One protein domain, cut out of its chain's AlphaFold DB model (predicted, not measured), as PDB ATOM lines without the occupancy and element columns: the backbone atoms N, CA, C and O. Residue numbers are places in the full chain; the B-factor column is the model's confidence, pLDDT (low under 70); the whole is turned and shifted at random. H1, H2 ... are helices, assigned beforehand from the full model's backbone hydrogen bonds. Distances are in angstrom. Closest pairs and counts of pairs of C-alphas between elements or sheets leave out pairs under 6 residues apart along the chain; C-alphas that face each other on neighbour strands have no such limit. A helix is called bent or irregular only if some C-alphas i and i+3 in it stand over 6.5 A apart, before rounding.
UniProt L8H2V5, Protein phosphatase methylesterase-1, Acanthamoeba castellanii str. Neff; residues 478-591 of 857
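Overview. This is residues 478 to 591 of the 857 residues of the protein "Protein phosphatase methylesterase-1" of Acanthamoeba castellanii str. Neff (UniProt L8H2V5). Three helices, H1, H2 and H3, form an up-and-down bundle, each running against the one before it, at one end of a rounded body. H4 and H5 come next, by the last residues of H3, and a long loop, residues 554 to 576, leads to H6 at the other end, near H4. The printed part has 114 residues with six named helices, H1 to H6 in chain order, and no named strand: all helix. It is compact, with a radius of gyration of the C-alphas of 13.5 A and spans of 39 by 30 by 26 A.

Along the chain. Find C-alpha 478 at (22.391, -27.393, 334.441); from there H1, residues 478 to 491, runs 19.5 A. H2, residues 496 to 508, covers 16.4 A and is irregular, with C-alphas 498 and 501 8.2 A apart. H3, residues 512 to 523, covers 16.6 A. H4, residues 535 to 544, covers 14.1 A, and H5, residues 546 to 553, 10.4 A. H6, residues 577 to 586, covers 14.0 A and ends at C-alpha 586, (32.199, -42.020, 328.335).

Arrangement. Start at H1: it touches H2 in a hairpin, opposite ways at a shallow tilt of 10 degrees, the closest C-alphas being Met 486 and Tyr 496 at 5.1 A. H2 and H3, also a hairpin, touch at His 502 and Glu 514, C-alphas 5.0 A apart. With residues 480 to 484 alone H1 touches H5, about perpendicular at 85 degrees, closest at the C-alphas of Ser 484 and Thr 547, 5.8 A. H6 is close to H4 but not clearly touching, with the C-alphas of Phe 537 and Ala 578 closest at 6.9 A. Every O i to N i+4 pair is within hydrogen-bond range in H1, H3, H4, H5 and H6; in H2, 5 of 9 are.

Size, cuts and confidence. Look for the farthest C-alphas at Arg 495 and Ser 532, 39.1 A apart. The printed part has no cut; the links H3 to H4 and H5 to H6 are long. No printed residue is under 70 in pLDDT.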
ATOM      1  N   LYS A 478      22.608 -28.682 335.119       96.88
ATOM      2  CA  LYS A 478      22.391 -27.393 334.441       96.88
ATOM      3  C   LYS A 478      23.200 -26.254 335.080       96.88
ATOM      4  O   LYS A 478      23.483 -25.264 334.411       96.88
ATOM      5  N   LEU A 479      23.660 -26.420 336.325       95.69
ATOM      6  CA  LEU A 479      24.580 -25.502 336.999       95.69
ATOM      7  C   LEU A 479      25.995 -25.501 336.378       95.69
ATOM      8  O   LEU A 479      26.621 -24.445 336.299       95.69
ATOM      9  N   THR A 480      26.490 -26.636 335.862       96.44
ATOM     10  CA  THR A 480      27.793 -26.693 335.161       96.44
ATOM     11  C   THR A 480      27.714 -26.033 333.787       96.44
ATOM     12  O   THR A 480      28.640 -25.336 333.364       96.44
ATOM     13  N   TYR A 481      26.582 -26.216 333.099       97.44
ATOM     14  CA  TYR A 481      26.311 -25.579 331.811       97.44
ATOM     15  C   TYR A 481      26.034 -24.075 331.951       97.44
ATOM     16  O   TYR A 481      26.443 -23.324 331.072       97.44
ATOM     17  N   LEU A 482      25.457 -23.612 333.070       96.25
ATOM     18  CA  LEU A 482      25.355 -22.184 333.397       96.25
ATOM     19  C   LEU A 482      26.740 -21.524 333.442       96.25
ATOM     20  O   LEU A 482      26.991 -20.618 332.653       96.25
ATOM     21  N   LEU A 483      27.654 -21.995 334.300       93.69
ATOM     22  CA  LEU A 483      28.998 -21.403 334.414       93.69
ATOM     23  C   LEU A 483      29.752 -21.402 333.074       93.69
ATOM     24  O   LEU A 483      30.378 -20.406 332.709       93.69
ATOM     25  N   SER A 484      29.626 -22.492 332.315       95.38
ATOM     26  CA  SER A 484      30.252 -22.639 330.997       95.38
ATOM     27  C   SER A 484      29.632 -21.716 329.934       95.38
ATOM     28  O   SER A 484      30.348 -21.217 329.071       95.38
ATOM     29  N   ALA A 485      28.328 -21.427 330.007       96.56
ATOM     30  CA  ALA A 485      27.661 -20.446 329.148       96.56
ATOM     31  C   ALA A 485      28.077 -19.003 329.470       96.56
ATOM     32  O   ALA A 485      28.286 -18.210 328.552       96.56
ATOM     33  N   MET A 486      28.262 -18.673 330.753       94.38
ATOM     34  CA  MET A 486      28.758 -17.354 331.164       94.38
ATOM     35  C   MET A 486      30.204 -17.137 330.679       94.38
ATOM     36  O   MET A 486      30.493 -16.119 330.049       94.38
ATOM     37  N   HIS A 487      31.068 -18.150 330.834       93.75
ATOM     38  CA  HIS A 487      32.438 -18.131 330.303       93.75
ATOM     39  C   HIS A 487      32.472 -18.052 328.770       93.75
ATOM     40  O   HIS A 487      33.303 -17.359 328.190       93.75
ATOM     41  N   TRP A 488      31.538 -18.714 328.083       96.06
ATOM     42  CA  TRP A 488      31.417 -18.591 326.633       96.06
ATOM     43  C   TRP A 488      31.035 -17.167 326.209       96.06
ATOM     44  O   TRP A 488      31.630 -16.649 325.267       96.06
ATOM     45  N   CYS A 489      30.098 -16.497 326.898       95.06
ATOM     46  CA  CYS A 489      29.762 -15.097 326.606       95.06
ATOM     47  C   CYS A 489      30.986 -14.177 326.755       95.06
ATOM     48  O   CYS A 489      31.288 -13.419 325.828       95.06
ATOM     49  N   GLU A 490      31.723 -14.306 327.860       92.75
ATOM     50  CA  GLU A 490      32.999 -13.621 328.111       92.75
ATOM     51  C   GLU A 490      34.012 -13.880 326.983       92.75
ATOM     52  O   GLU A 490      34.516 -12.941 326.363       92.75
ATOM     53  N   ALA A 491      34.233 -15.147 326.621       93.44
ATOM     54  CA  ALA A 491      35.143 -15.550 325.551       93.44
ATOM     55  C   ALA A 491      34.693 -15.108 324.143       93.44
ATOM     56  O   ALA A 491      35.488 -15.155 323.205       93.44
ATOM     57  N   GLN A 492      33.430 -14.705 323.943       94.88
ATOM     58  CA  GLN A 492      32.959 -14.048 322.710       94.88
ATOM     59  C   GLN A 492      32.957 -12.506 322.812       94.88
ATOM     60  O   GLN A 492      32.463 -11.845 321.896       94.88
ATOM     61  N   GLY A 493      33.480 -11.918 323.896       94.94
ATOM     62  CA  GLY A 493      33.496 -10.467 324.124       94.94
ATOM     63  C   GLY A 493      32.107  -9.867 324.373       94.94
ATOM     64  O   GLY A 493      31.874  -8.697 324.067       94.94
ATOM     65  N   LYS A 494      31.161 -10.671 324.870       95.00
ATOM     66  CA  LYS A 494      29.766 -10.287 325.111       95.00
ATOM     67  C   LYS A 494      29.480 -10.162 326.609       95.00
ATOM     68  O   LYS A 494      30.198 -10.695 327.447       95.00
ATOM     69  N   ARG A 495      28.377  -9.486 326.944       92.94
ATOM     70  CA  ARG A 495      27.797  -9.510 328.297       92.94
ATOM     71  C   ARG A 495      27.417 -10.941 328.696       92.94
ATOM     72  O   ARG A 495      27.018 -11.722 327.842       92.94
ATOM     73  N   TYR A 496      27.441 -11.254 329.985       90.56
ATOM     74  CA  TYR A 496      27.092 -12.583 330.509       90.56
ATOM     75  C   TYR A 496      25.637 -13.007 330.225       90.56
ATOM     76  O   TYR A 496      25.363 -14.189 330.060       90.56
ATOM     77  N   ASP A 497      24.721 -12.053 330.045       92.06
ATOM     78  CA  ASP A 497      23.338 -12.303 329.615       92.06
ATOM     79  C   ASP A 497      23.185 -12.588 328.101       92.06
ATOM     80  O   ASP A 497      22.066 -12.688 327.601       92.06
ATOM     81  N   CYS A 498      24.277 -12.790 327.347       95.69
ATOM     82  CA  CYS A 498      24.219 -12.987 325.890       95.69
ATOM     83  C   CYS A 498      23.531 -14.275 325.407       95.69
ATOM     84  O   CYS A 498      23.352 -14.439 324.198       95.69
ATOM     85  N   LEU A 499      23.181 -15.179 326.326       97.19
ATOM     86  CA  LEU A 499      22.439 -16.416 326.076       97.19
ATOM     87  C   LEU A 499      21.167 -16.518 326.944       97.19
ATOM     88  O   LEU A 499      20.622 -17.611 327.084       97.19
ATOM     89  N   ASP A 500      20.683 -15.411 327.533       96.94
ATOM     90  CA  ASP A 500      19.563 -15.410 328.496       96.94
ATOM     91  C   ASP A 500      18.289 -16.092 327.968       96.94
ATOM     92  O   ASP A 500      17.608 -16.774 328.730       96.94
ATOM     93  N   GLU A 501      18.026 -15.983 326.663       97.38
ATOM     94  CA  GLU A 501      16.922 -16.648 325.950       97.38
ATOM     95  C   GLU A 501      16.861 -18.164 326.215       97.38
ATOM     96  O   GLU A 501      15.777 -18.705 326.418       97.38
ATOM     97  N   HIS A 502      18.018 -18.830 326.308       98.12
ATOM     98  CA  HIS A 502      18.122 -20.269 326.579       98.12
ATOM     99  C   HIS A 502      18.559 -20.562 328.030       98.12
ATOM    100  O   HIS A 502      18.097 -21.528 328.643       98.12
ATOM    101  N   VAL A 503      19.412 -19.714 328.626       97.88
ATOM    102  CA  VAL A 503      19.890 -19.876 330.013       97.88
ATOM    103  C   VAL A 503      18.751 -19.711 331.022       97.88
ATOM    104  O   VAL A 503      18.644 -20.510 331.957       97.88
ATOM    105  N   ARG A 504      17.877 -18.712 330.849       95.94
ATOM    106  CA  ARG A 504      16.789 -18.446 331.796       95.94
ATOM    107  C   ARG A 504      15.782 -19.599 331.843       95.94
ATOM    108  O   ARG A 504      15.522 -20.060 332.952       95.94
ATOM    109  N   PRO A 505      15.276 -20.164 330.729       95.94
ATOM    110  CA  PRO A 505      14.423 -21.346 330.816       95.94
ATOM    111  C   PRO A 505      15.164 -22.607 331.286       95.94
ATOM    112  O   PRO A 505      14.577 -23.408 332.016       95.94
ATOM    113  N   MET A 506      16.446 -22.786 330.930       96.69
ATOM    114  CA  MET A 506      17.283 -23.892 331.432       96.69
ATOM    115  C   MET A 506      17.357 -23.906 332.968       96.69
ATOM    116  O   MET A 506      17.310 -24.978 333.574       96.69
ATOM    117  N   ILE A 507      17.460 -22.739 333.610       94.31
ATOM    118  CA  ILE A 507      17.542 -22.631 335.071       94.31
ATOM    119  C   ILE A 507      16.154 -22.516 335.709       94.31
ATOM    120  O   ILE A 507      15.780 -23.391 336.491       94.31
ATOM    121  N   SER A 508      15.383 -21.486 335.352       88.44
ATOM    122  CA  SER A 508      14.162 -21.070 336.057       88.44
ATOM    123  C   SER A 508      12.928 -21.933 335.781       88.44
ATOM    124  O   SER A 508      12.019 -21.918 336.596       88.44
ATOM    125  N   ILE A 509      12.875 -22.694 334.678       88.62
ATOM    126  CA  ILE A 509      11.842 -23.734 334.461       88.62
ATOM    127  C   ILE A 509      12.446 -25.118 334.180       88.62
ATOM    128  O   ILE A 509      11.751 -26.034 333.751       88.62
ATOM    129  N   SER A 510      13.751 -25.287 334.423       91.81
ATOM    130  CA  SER A 510      14.473 -26.546 334.214       91.81
ATOM    131  C   SER A 510      14.392 -27.113 332.777       91.81
ATOM    132  O   SER A 510      14.478 -28.327 332.604       91.81
ATOM    133  N   SER A 511      14.251 -26.289 331.731       95.06
ATOM    134  CA  SER A 511      14.005 -26.773 330.356       95.06
ATOM    135  C   SER A 511      15.143 -27.645 329.796       95.06
ATOM    136  O   SER A 511      16.260 -27.172 329.566       95.06
ATOM    137  N   ASN A 512      14.850 -28.922 329.522       95.62
ATOM    138  CA  ASN A 512      15.798 -29.867 328.915       95.62
ATOM    139  C   ASN A 512      16.104 -29.533 327.440       95.62
ATOM    140  O   ASN A 512      17.237 -29.727 326.994       95.62
ATOM    141  N   PHE A 513      15.136 -28.973 326.702       96.69
ATOM    142  CA  PHE A 513      15.329 -28.526 325.319       96.69
ATOM    143  C   PHE A 513      16.366 -27.398 325.251       96.69
ATOM    144  O   PHE A 513      17.381 -27.546 324.570       96.69
ATOM    145  N   GLU A 514      16.173 -26.329 326.035       98.00
ATOM    146  CA  GLU A 514      17.095 -25.182 326.060       98.00
ATOM    147  C   GLU A 514      18.465 -25.548 326.645       98.00
ATOM    148  O   GLU A 514      19.489 -25.043 326.190       98.00
ATOM    149  N   THR A 515      18.516 -26.507 327.582       97.69
ATOM    150  CA  THR A 515      19.787 -27.113 328.023       97.69
ATOM    151  C   THR A 515      20.544 -27.714 326.833       97.69
ATOM    152  O   THR A 515      21.743 -27.496 326.685       97.69
ATOM    153  N   GLY A 516      19.850 -28.439 325.950       96.94
ATOM    154  CA  GLY A 516      20.437 -29.004 324.734       96.94
ATOM    155  C   GLY A 516      20.948 -27.946 323.748       96.94
ATOM    156  O   GLY A 516      22.022 -28.131 323.172       96.94
ATOM    157  N   VAL A 517      20.229 -26.824 323.608       97.94
ATOM    158  CA  VAL A 517      20.656 -25.669 322.795       97.94
ATOM    159  C   VAL A 517      21.920 -25.029 323.377       97.94
ATOM    160  O   VAL A 517      22.895 -24.840 322.649       97.94
ATOM    161  N   ILE A 518      21.955 -24.772 324.690       97.94
ATOM    162  CA  ILE A 518      23.142 -24.256 325.388       97.94
ATOM    163  C   ILE A 518      24.349 -25.172 325.175       97.94
ATOM    164  O   ILE A 518      25.412 -24.689 324.788       97.94
ATOM    165  N   VAL A 519      24.191 -26.486 325.366       97.44
ATOM    166  CA  VAL A 519      25.283 -27.456 325.200       97.44
ATOM    167  C   VAL A 519      25.835 -27.449 323.766       97.44
ATOM    168  O   VAL A 519      27.055 -27.466 323.593       97.44
ATOM    169  N   ASP A 520      24.993 -27.338 322.734       97.25
ATOM    170  CA  ASP A 520      25.464 -27.211 321.345       97.25
ATOM    171  C   ASP A 520      26.185 -25.872 321.081       97.25
ATOM    172  O   ASP A 520      27.232 -25.863 320.427       97.25
ATOM    173  N   ILE A 521      25.684 -24.749 321.618       97.12
ATOM    174  CA  ILE A 521      26.286 -23.411 321.455       97.12
ATOM    175  C   ILE A 521      27.674 -23.332 322.104       97.12
ATOM    176  O   ILE A 521      28.633 -22.878 321.465       97.12
ATOM    177  N   ILE A 522      27.797 -23.762 323.366       96.62
ATOM    178  CA  ILE A 522      29.029 -23.563 324.144       96.62
ATOM    179  C   ILE A 522      30.172 -24.462 323.662       96.62
ATOM    180  O   ILE A 522      31.323 -24.034 323.634       96.62
ATOM    181  N   THR A 523      29.846 -25.679 323.218       95.50
ATOM    182  CA  THR A 523      30.823 -26.669 322.727       95.50
ATOM    183  C   THR A 523      31.110 -26.540 321.228       95.50
ATOM    184  O   THR A 523      32.155 -26.987 320.757       95.50
ATOM    185  N   LYS A 524      30.183 -25.962 320.449       94.44
ATOM    186  CA  LYS A 524      30.189 -25.970 318.971       94.44
ATOM    187  C   LYS A 524      30.225 -27.396 318.384       94.44
ATOM    188  O   LYS A 524      30.738 -27.619 317.284       94.44
ATOM    189  N   ALA A 525      29.657 -28.358 319.113       94.12
ATOM    190  CA  ALA A 525      29.374 -29.717 318.663       94.12
ATOM    191  C   ALA A 525      27.850 -29.900 318.561       94.12
ATOM    192  O   ALA A 525      27.146 -29.740 319.548       94.12
ATOM    193  N   LEU A 526      27.335 -30.226 317.377       94.81
ATOM    194  CA  LEU A 526      25.918 -30.555 317.153       94.81
ATOM    195  C   LEU A 526      25.755 -32.076 317.119       94.81
ATOM    196  O   LEU A 526      26.637 -32.758 316.590       94.81
ATOM    197  N   ASN A 527      24.655 -32.625 317.645       94.56
ATOM    198  CA  ASN A 527      24.409 -34.067 317.517       94.56
ATOM    199  C   ASN A 527      24.262 -34.463 316.034       94.56
ATOM    200  O   ASN A 527      23.686 -33.725 315.235       94.56
ATOM    201  N   TYR A 528      24.787 -35.630 315.675       93.56
ATOM    202  CA  TYR A 528      24.716 -36.209 314.333       93.56
ATOM    203  C   TYR A 528      24.762 -37.738 314.442       93.56
ATOM    204  O   TYR A 528      25.074 -38.262 315.506       93.56
ATOM    205  N   GLU A 529      24.483 -38.459 313.360       91.00
ATOM    206  CA  GLU A 529      24.627 -39.920 313.320       91.00
ATOM    207  C   GLU A 529      26.046 -40.303 312.842       91.00
ATOM    208  O   GLU A 529      26.384 -40.032 311.686       91.00
ATOM    209  N   PRO A 530      26.912 -40.867 313.709       83.50
ATOM    210  CA  PRO A 530      28.223 -41.375 313.318       83.50
ATOM    211  C   PRO A 530      28.111 -42.770 312.692       83.50
ATOM    212  O   PRO A 530      27.214 -43.540 313.028       83.50
ATOM    213  N   ALA A 531      29.053 -43.116 311.812       70.88
ATOM    214  CA  ALA A 531      29.127 -44.463 311.239       70.88
ATOM    215  C   ALA A 531      29.829 -45.462 312.182       70.88
ATOM    216  O   ALA A 531      29.545 -46.657 312.143       70.88
ATOM    217  N   SER A 532      30.750 -44.974 313.018       75.50
ATOM    218  CA  SER A 532      31.482 -45.730 314.039       75.50
ATOM    219  C   SER A 532      32.151 -44.761 315.034       75.50
ATOM    220  O   SER A 532      31.866 -43.562 315.023       75.50
ATOM    221  N   LEU A 533      33.066 -45.248 315.880       82.06
ATOM    222  CA  LEU A 533      33.996 -44.420 316.670       82.06
ATOM    223  C   LEU A 533      35.085 -43.793 315.764       82.06
ATOM    224  O   LEU A 533      36.277 -44.025 315.945       82.06
ATOM    225  N   ASP A 534      34.659 -43.048 314.744       83.56
ATOM    226  CA  ASP A 534      35.520 -42.462 313.714       83.56
ATOM    227  C   ASP A 534      36.256 -41.185 314.183       83.56
ATOM    228  O   ASP A 534      36.007 -40.639 315.263       83.56
ATOM    229  N   GLN A 535      37.178 -40.670 313.358       89.88
ATOM    230  CA  GLN A 535      37.908 -39.430 313.659       89.88
ATOM    231  C   GLN A 535      36.960 -38.244 313.905       89.88
ATOM    232  O   GLN A 535      37.213 -37.431 314.793       89.88
ATOM    233  N   ARG A 536      35.847 -38.149 313.166       92.06
ATOM    234  CA  ARG A 536      34.867 -37.067 313.327       92.06
ATOM    235  C   ARG A 536      34.181 -37.157 314.694       92.06
ATOM    236  O   ARG A 536      33.943 -36.118 315.307       92.06
ATOM    237  N   PHE A 537      33.927 -38.362 315.201       92.81
ATOM    238  CA  PHE A 537      33.427 -38.580 316.557       92.81
ATOM    239  C   PHE A 537      34.478 -38.206 317.613       92.81
ATOM    240  O   PHE A 537      34.144 -37.556 318.604       92.81
ATOM    241  N   MET A 538      35.757 -38.513 317.380       92.44
ATOM    242  CA  MET A 538      36.851 -38.106 318.277       92.44
ATOM    243  C   MET A 538      37.067 -36.576 318.298       92.44
ATOM    244  O   MET A 538      37.324 -35.990 319.351       92.44
ATOM    245  N   GLU A 539      36.874 -35.887 317.171       93.06
ATOM    246  CA  GLU A 539      36.846 -34.418 317.108       93.06
ATOM    247  C   GLU A 539      35.589 -33.817 317.763       93.06
ATOM    248  O   GLU A 539      35.648 -32.740 318.365       93.06
ATOM    249  N   TRP A 540      34.447 -34.503 317.659       95.19
ATOM    250  CA  TRP A 540      33.182 -34.109 318.281       95.19
ATOM    251  C   TRP A 540      33.237 -34.233 319.805       95.19
ATOM    252  O   TRP A 540      32.881 -33.284 320.501       95.19
ATOM    253  N   ILE A 541      33.745 -35.349 320.340       93.50
ATOM    254  CA  ILE A 541      33.818 -35.566 321.790       93.50
ATOM    255  C   ILE A 541      34.834 -34.627 322.445       93.50
ATOM    256  O   ILE A 541      34.587 -34.142 323.548       93.50
ATOM    257  N   LYS A 542      35.934 -34.283 321.756       93.75
ATOM    258  CA  LYS A 542      36.861 -33.243 322.221       93.75
ATOM    259  C   LYS A 542      36.133 -31.911 322.426       93.75
ATOM    260  O   LYS A 542      36.223 -31.326 323.495       93.75
ATOM    261  N   LYS A 543      35.334 -31.479 321.445       95.19
ATOM    262  CA  LYS A 543      34.496 -30.272 321.556       95.19
ATOM    263  C   LYS A 543      33.444 -30.392 322.667       95.19
ATOM    264  O   LYS A 543      33.284 -29.465 323.452       95.19
ATOM    265  N   ARG A 544      32.750 -31.534 322.773       94.50
ATOM    266  CA  ARG A 544      31.701 -31.772 323.786       94.50
ATOM    267  C   ARG A 544      32.250 -31.780 325.226       94.50
ATOM    268  O   ARG A 544      31.524 -31.397 326.138       94.50
ATOM    269  N   ASN A 545      33.527 -32.118 325.438       93.56
ATOM    270  CA  ASN A 545      34.189 -32.041 326.749       93.56
ATOM    271  C   ASN A 545      34.498 -30.607 327.238       93.56
ATOM    272  O   ASN A 545      34.945 -30.478 328.376       93.56
ATOM    273  N   SER A 546      34.255 -29.532 326.474       92.38
ATOM    274  CA  SER A 546      34.695 -28.173 326.861       92.38
ATOM    275  C   SER A 546      34.168 -27.692 328.228       92.38
ATOM    276  O   SER A 546      34.878 -26.998 328.950       92.38
ATOM    277  N   THR A 547      32.964 -28.115 328.636       94.88
ATOM    278  CA  THR A 547      32.412 -27.897 329.993       94.88
ATOM    279  C   THR A 547      33.306 -28.497 331.087       94.88
ATOM    280  O   THR A 547      33.509 -27.893 332.139       94.88
ATOM    281  N   LYS A 548      33.854 -29.692 330.842       94.06
ATOM    282  CA  LYS A 548      34.748 -30.404 331.765       94.06
ATOM    283  C   LYS A 548      36.133 -29.771 331.767       94.06
ATOM    284  O   LYS A 548      36.658 -29.513 332.841       94.06
ATOM    285  N   GLU A 549      36.677 -29.449 330.594       92.69
ATOM    286  CA  GLU A 549      37.960 -28.740 330.460       92.69
ATOM    287  C   GLU A 549      37.936 -27.384 331.195       92.69
ATOM    288  O   GLU A 549      38.872 -27.060 331.925       92.69
ATOM    289  N   TYR A 550      36.834 -26.632 331.089       92.00
ATOM    290  CA  TYR A 550      36.649 -25.376 331.822       92.00
ATOM    291  C   TYR A 550      36.606 -25.589 333.345       92.00
ATOM    292  O   TYR A 550      37.367 -24.953 334.077       92.00
ATOM    293  N   LEU A 551      35.775 -26.513 333.841       86.25
ATOM    294  CA  LEU A 551      35.681 -26.790 335.281       86.25
ATOM    295  C   LEU A 551      36.977 -27.375 335.864       86.25
ATOM    296  O   LEU A 551      37.306 -27.080 337.011       86.25
ATOM    297  N   GLU A 552      37.733 -28.158 335.096       85.88
ATOM    298  CA  GLU A 552      39.046 -28.667 335.504       85.88
ATOM    299  C   GLU A 552      40.078 -27.533 335.590       85.88
ATOM    300  O   GLU A 552      40.809 -27.448 336.575       85.88
ATOM    301  N   SER A 553      40.062 -26.571 334.654       83.12
ATOM    302  CA  SER A 553      40.937 -25.384 334.715       83.12
ATOM    303  C   SER A 553      40.714 -24.509 335.965       83.12
ATOM    304  O   SER A 553      41.599 -23.756 336.378       83.12
ATOM    305  N   LEU A 554      39.544 -24.643 336.598       75.50
ATOM    306  CA  LEU A 554      39.169 -23.988 337.852       75.50
ATOM    307  C   LEU A 554      39.358 -24.868 339.104       75.50
ATOM    308  O   LEU A 554      39.124 -24.381 340.207       75.50
ATOM    309  N   ASN A 555      39.776 -26.134 338.963       72.94
ATOM    310  CA  ASN A 555      39.794 -27.152 340.029       72.94
ATOM    311  C   ASN A 555      38.385 -27.387 340.647       72.94
ATOM    312  O   ASN A 555      38.228 -27.555 341.858       72.94
ATOM    313  N   LEU A 556      37.339 -27.389 339.810       79.50
ATOM    314  CA  LEU A 556      35.930 -27.567 340.200       79.50
ATOM    315  C   LEU A 556      35.278 -28.853 339.667       79.50
ATOM    316  O   LEU A 556      34.198 -29.214 340.135       79.50
ATOM    317  N   LEU A 557      35.901 -29.551 338.712       80.88
ATOM    318  CA  LEU A 557      35.341 -30.767 338.111       80.88
ATOM    319  C   LEU A 557      35.397 -31.979 339.058       80.88
ATOM    320  O   LEU A 557      34.393 -32.669 339.238       80.88
ATOM    321  N   GLY A 558      36.554 -32.251 339.668       78.69
ATOM    322  CA  GLY A 558      36.741 -33.422 340.527       78.69
ATOM    323  C   GLY A 558      36.445 -34.732 339.784       78.69
ATOM    324  O   GLY A 558      36.976 -34.972 338.707       78.69
ATOM    325  N   ASN A 559      35.581 -35.587 340.343       77.19
ATOM    326  CA  ASN A 559      35.135 -36.833 339.698       77.19
ATOM    327  C   ASN A 559      33.762 -36.720 338.999       77.19
ATOM    328  O   ASN A 559      33.087 -37.731 338.799       77.19
ATOM    329  N   MET A 560      33.322 -35.505 338.658       87.44
ATOM    330  CA  MET A 560      32.055 -35.268 337.957       87.44
ATOM    331  C   MET A 560      32.204 -35.442 336.436       87.44
ATOM    332  O   MET A 560      33.292 -35.305 335.880       87.44
ATOM    333  N   ASN A 561      31.099 -35.722 335.739       91.75
ATOM    334  CA  ASN A 561      31.081 -35.945 334.287       91.75
ATOM    335  C   ASN A 561      29.972 -35.148 333.563       91.75
ATOM    336  O   ASN A 561      29.125 -35.760 332.922       91.75
ATOM    337  N   PRO A 562      29.912 -33.806 333.659       93.00
ATOM    338  CA  PRO A 562      28.966 -32.994 332.889       93.00
ATOM    339  C   PRO A 562      29.318 -33.027 331.391       93.00
ATOM    340  O   PRO A 562      30.186 -32.284 330.930       93.00
ATOM    341  N   LEU A 563      28.679 -33.928 330.643       88.75
ATOM    342  CA  LEU A 563      29.045 -34.270 329.265       88.75
ATOM    343  C   LEU A 563      27.850 -34.279 328.307       88.75
ATOM    344  O   LEU A 563      27.954 -33.755 327.199       88.75
ATOM    345  N   SER A 564      26.745 -34.919 328.694       87.94
ATOM    346  CA  SER A 564      25.633 -35.216 327.790       87.94
ATOM    347  C   SER A 564      24.480 -34.233 327.943       87.94
ATOM    348  O   SER A 564      24.273 -33.630 329.007       87.94
ATOM    349  N   LYS A 565      23.651 -34.126 326.904       93.50
ATOM    350  CA  LYS A 565      22.370 -33.419 327.010       93.50
ATOM    351  C   LYS A 565      21.436 -34.093 328.017       93.50
ATOM    352  O   LYS A 565      21.477 -35.305 328.230       93.50
ATOM    353  N   THR A 566      20.559 -33.292 328.612       91.50
ATOM    354  CA  THR A 566      19.375 -33.764 329.343       91.50
ATOM    355  C   THR A 566      18.248 -34.026 328.348       91.50
ATOM    356  O   THR A 566      17.954 -33.148 327.541       91.50
ATOM    357  N   TYR A 567      17.612 -35.197 328.407       89.50
ATOM    358  CA  TYR A 567      16.543 -35.600 327.483       89.50
ATOM    359  C   TYR A 567      15.148 -35.510 328.134       89.50
ATOM    360  O   TYR A 567      15.058 -35.681 329.351       89.50
ATOM    361  N   PRO A 568      14.063 -35.225 327.383       92.44
ATOM    362  CA  PRO A 568      14.022 -34.913 325.947       92.44
ATOM    363  C   PRO A 568      14.704 -33.571 325.628       92.44
ATOM    364  O   PRO A 568      14.637 -32.634 326.419       92.44
ATOM    365  N   SER A 569      15.413 -33.486 324.502       93.88
ATOM    366  CA  SER A 569      16.335 -32.380 324.182       93.88
ATOM    367  C   SER A 569      16.032 -31.731 322.827       93.88
ATOM    368  O   SER A 569      15.221 -32.237 322.056       93.88
ATOM    369  N   ASN A 570      16.760 -30.666 322.472       94.38
ATOM    370  CA  ASN A 570      16.731 -30.076 321.127       94.38
ATOM    371  C   ASN A 570      17.183 -31.024 319.994       94.38
ATOM    372  O   ASN A 570      17.075 -30.663 318.826       94.38
ATOM    373  N   SER A 571      17.701 -32.214 320.313       92.94
ATOM    374  CA  SER A 571      17.957 -33.267 319.326       92.94
ATOM    375  C   SER A 571      16.798 -34.267 319.199       92.94
ATOM    376  O   SER A 571      16.686 -34.914 318.166       92.94
ATOM    377  N   GLY A 572      15.924 -34.399 320.203       90.38
ATOM    378  CA  GLY A 572      14.777 -35.314 320.175       90.38
ATOM    379  C   GLY A 572      14.410 -35.892 321.544       90.38
ATOM    380  O   GLY A 572      15.047 -35.587 322.554       90.38
ATOM    381  N   GLU A 573      13.388 -36.753 321.561       88.56
ATOM    382  CA  GLU A 573      12.832 -37.373 322.776       88.56
ATOM    383  C   GLU A 573      13.847 -38.240 323.541       88.56
ATOM    384  O   GLU A 573      13.945 -38.176 324.764       88.56
ATOM    385  N   THR A 574      14.641 -39.034 322.820       89.00
ATOM    386  CA  THR A 574      15.596 -40.004 323.380       89.00
ATOM    387  C   THR A 574      17.011 -39.775 322.853       89.00
ATOM    388  O   THR A 574      17.211 -39.122 321.825       89.00
ATOM    389  N   LYS A 575      18.018 -40.322 323.550       86.75
ATOM    390  CA  LYS A 575      19.407 -40.303 323.071       86.75
ATOM    391  C   LYS A 575      19.563 -41.136 321.792       86.75
ATOM    392  O   LYS A 575      19.044 -42.245 321.705       86.75
ATOM    393  N   TYR A 576      20.286 -40.591 320.817       88.19
ATOM    394  CA  TYR A 576      20.625 -41.225 319.538       88.19
ATOM    395  C   TYR A 576      21.879 -40.555 318.954       88.19
ATOM    396  O   TYR A 576      22.269 -39.468 319.397       88.19
ATOM    397  N   GLY A 577      22.497 -41.179 317.951       91.69
ATOM    398  CA  GLY A 577      23.674 -40.626 317.281       91.69
ATOM    399  C   GLY A 577      24.878 -40.467 318.217       91.69
ATOM    400  O   GLY A 577      25.089 -41.278 319.122       91.69
ATOM    401  N   ALA A 578      25.660 -39.410 318.003       92.62
ATOM    402  CA  ALA A 578      26.871 -39.107 318.758       92.62
ATOM    403  C   ALA A 578      26.601 -38.894 320.259       92.62
ATOM    404  O   ALA A 578      27.416 -39.317 321.070       92.62
ATOM    405  N   GLU A 579      25.449 -38.334 320.650       91.75
ATOM    406  CA  GLU A 579      25.050 -38.242 322.067       91.75
ATOM    407  C   GLU A 579      24.886 -39.621 322.724       91.75
ATOM    408  O   GLU A 579      25.320 -39.793 323.863       91.75
ATOM    409  N   SER A 580      24.312 -40.618 322.030       89.88
ATOM    410  CA  SER A 580      24.258 -41.979 322.589       89.88
ATOM    411  C   SER A 580      25.653 -42.577 322.650       89.88
ATOM    412  O   SER A 580      26.106 -42.909 323.734       89.88
ATOM    413  N   LEU A 581      26.386 -42.599 321.532       88.88
ATOM    414  CA  LEU A 581      27.726 -43.195 321.470       88.88
ATOM    415  C   LEU A 581      28.707 -42.564 322.483       88.88
ATOM    416  O   LEU A 581      29.606 -43.235 322.985       88.88
ATOM    417  N   ALA A 582      28.514 -41.287 322.827       86.38
ATOM    418  CA  ALA A 582      29.250 -40.603 323.883       86.38
ATOM    419  C   ALA A 582      28.829 -41.020 325.297       86.38
ATOM    420  O   ALA A 582      29.704 -41.251 326.127       86.38
ATOM    421  N   ILE A 583      27.529 -41.154 325.572       83.94
ATOM    422  CA  ILE A 583      27.027 -41.723 326.834       83.94
ATOM    423  C   ILE A 583      27.507 -43.171 327.003       83.94
ATOM    424  O   ILE A 583      27.923 -43.563 328.092       83.94
ATOM    425  N   ASP A 584      27.479 -43.945 325.922       82.56
ATOM    426  CA  ASP A 584      27.762 -45.375 325.922       82.56
ATOM    427  C   ASP A 584      29.283 -45.650 326.063       82.56
ATOM    428  O   ASP A 584      29.651 -46.622 326.719       82.56
ATOM    429  N   LYS A 585      30.175 -44.772 325.551       81.69
ATOM    430  CA  LYS A 585      31.648 -44.867 325.745       81.69
ATOM    431  C   LYS A 585      32.201 -44.091 326.959       81.69
ATOM    432  O   LYS A 585      33.182 -44.531 327.554       81.69
ATOM    433  N   TYR A 586      31.636 -42.936 327.320       80.25
ATOM    434  CA  TYR A 586      32.199 -42.020 328.335       80.25
ATOM    435  C   TYR A 586      31.281 -41.782 329.549       80.25
ATOM    436  O   TYR A 586      31.591 -40.948 330.403       80.25
ATOM    437  N   GLY A 587      30.172 -42.517 329.642       83.12
ATOM    438  CA  GLY A 587      29.212 -42.438 330.738       83.12
ATOM    439  C   GLY A 587      28.220 -41.275 330.626       83.12
ATOM    440  O   GLY A 587      28.420 -40.297 329.906       83.12
ATOM    441  N   MET A 588      27.132 -41.384 331.388       86.88
ATOM    442  CA  MET A 588      26.146 -40.310 331.553       86.88
ATOM    443  C   MET A 588      26.696 -39.148 332.395       86.88
ATOM    444  O   MET A 588      27.763 -39.241 333.009       86.88
ATOM    445  N   ASN A 589      25.905 -38.076 332.481       92.88
ATOM    446  CA  ASN A 589      26.093 -37.031 333.481       92.88
ATOM    447  C   ASN A 589      26.207 -37.624 334.895       92.88
ATOM    448  O   ASN A 589      25.368 -38.427 335.303       92.88
ATOM    449  N   LEU A 590      27.227 -37.192 335.640       91.25
ATOM    450  CA  LEU A 590      27.473 -37.551 337.040       91.25
ATOM    451  C   LEU A 590      27.899 -36.312 337.831       91.25
ATOM    452  O   LEU A 590      28.727 -35.541 337.341       91.25
ATOM    453  N   MET A 591      27.393 -36.142 339.055       91.25
ATOM    454  CA  MET A 591      27.910 -35.170 340.033       91.25
ATOM    455  C   MET A 591      28.033 -35.806 341.426       91.25
ATOM    456  O   MET A 591      27.569 -36.921 341.649       91.25
TER     457      MET A 591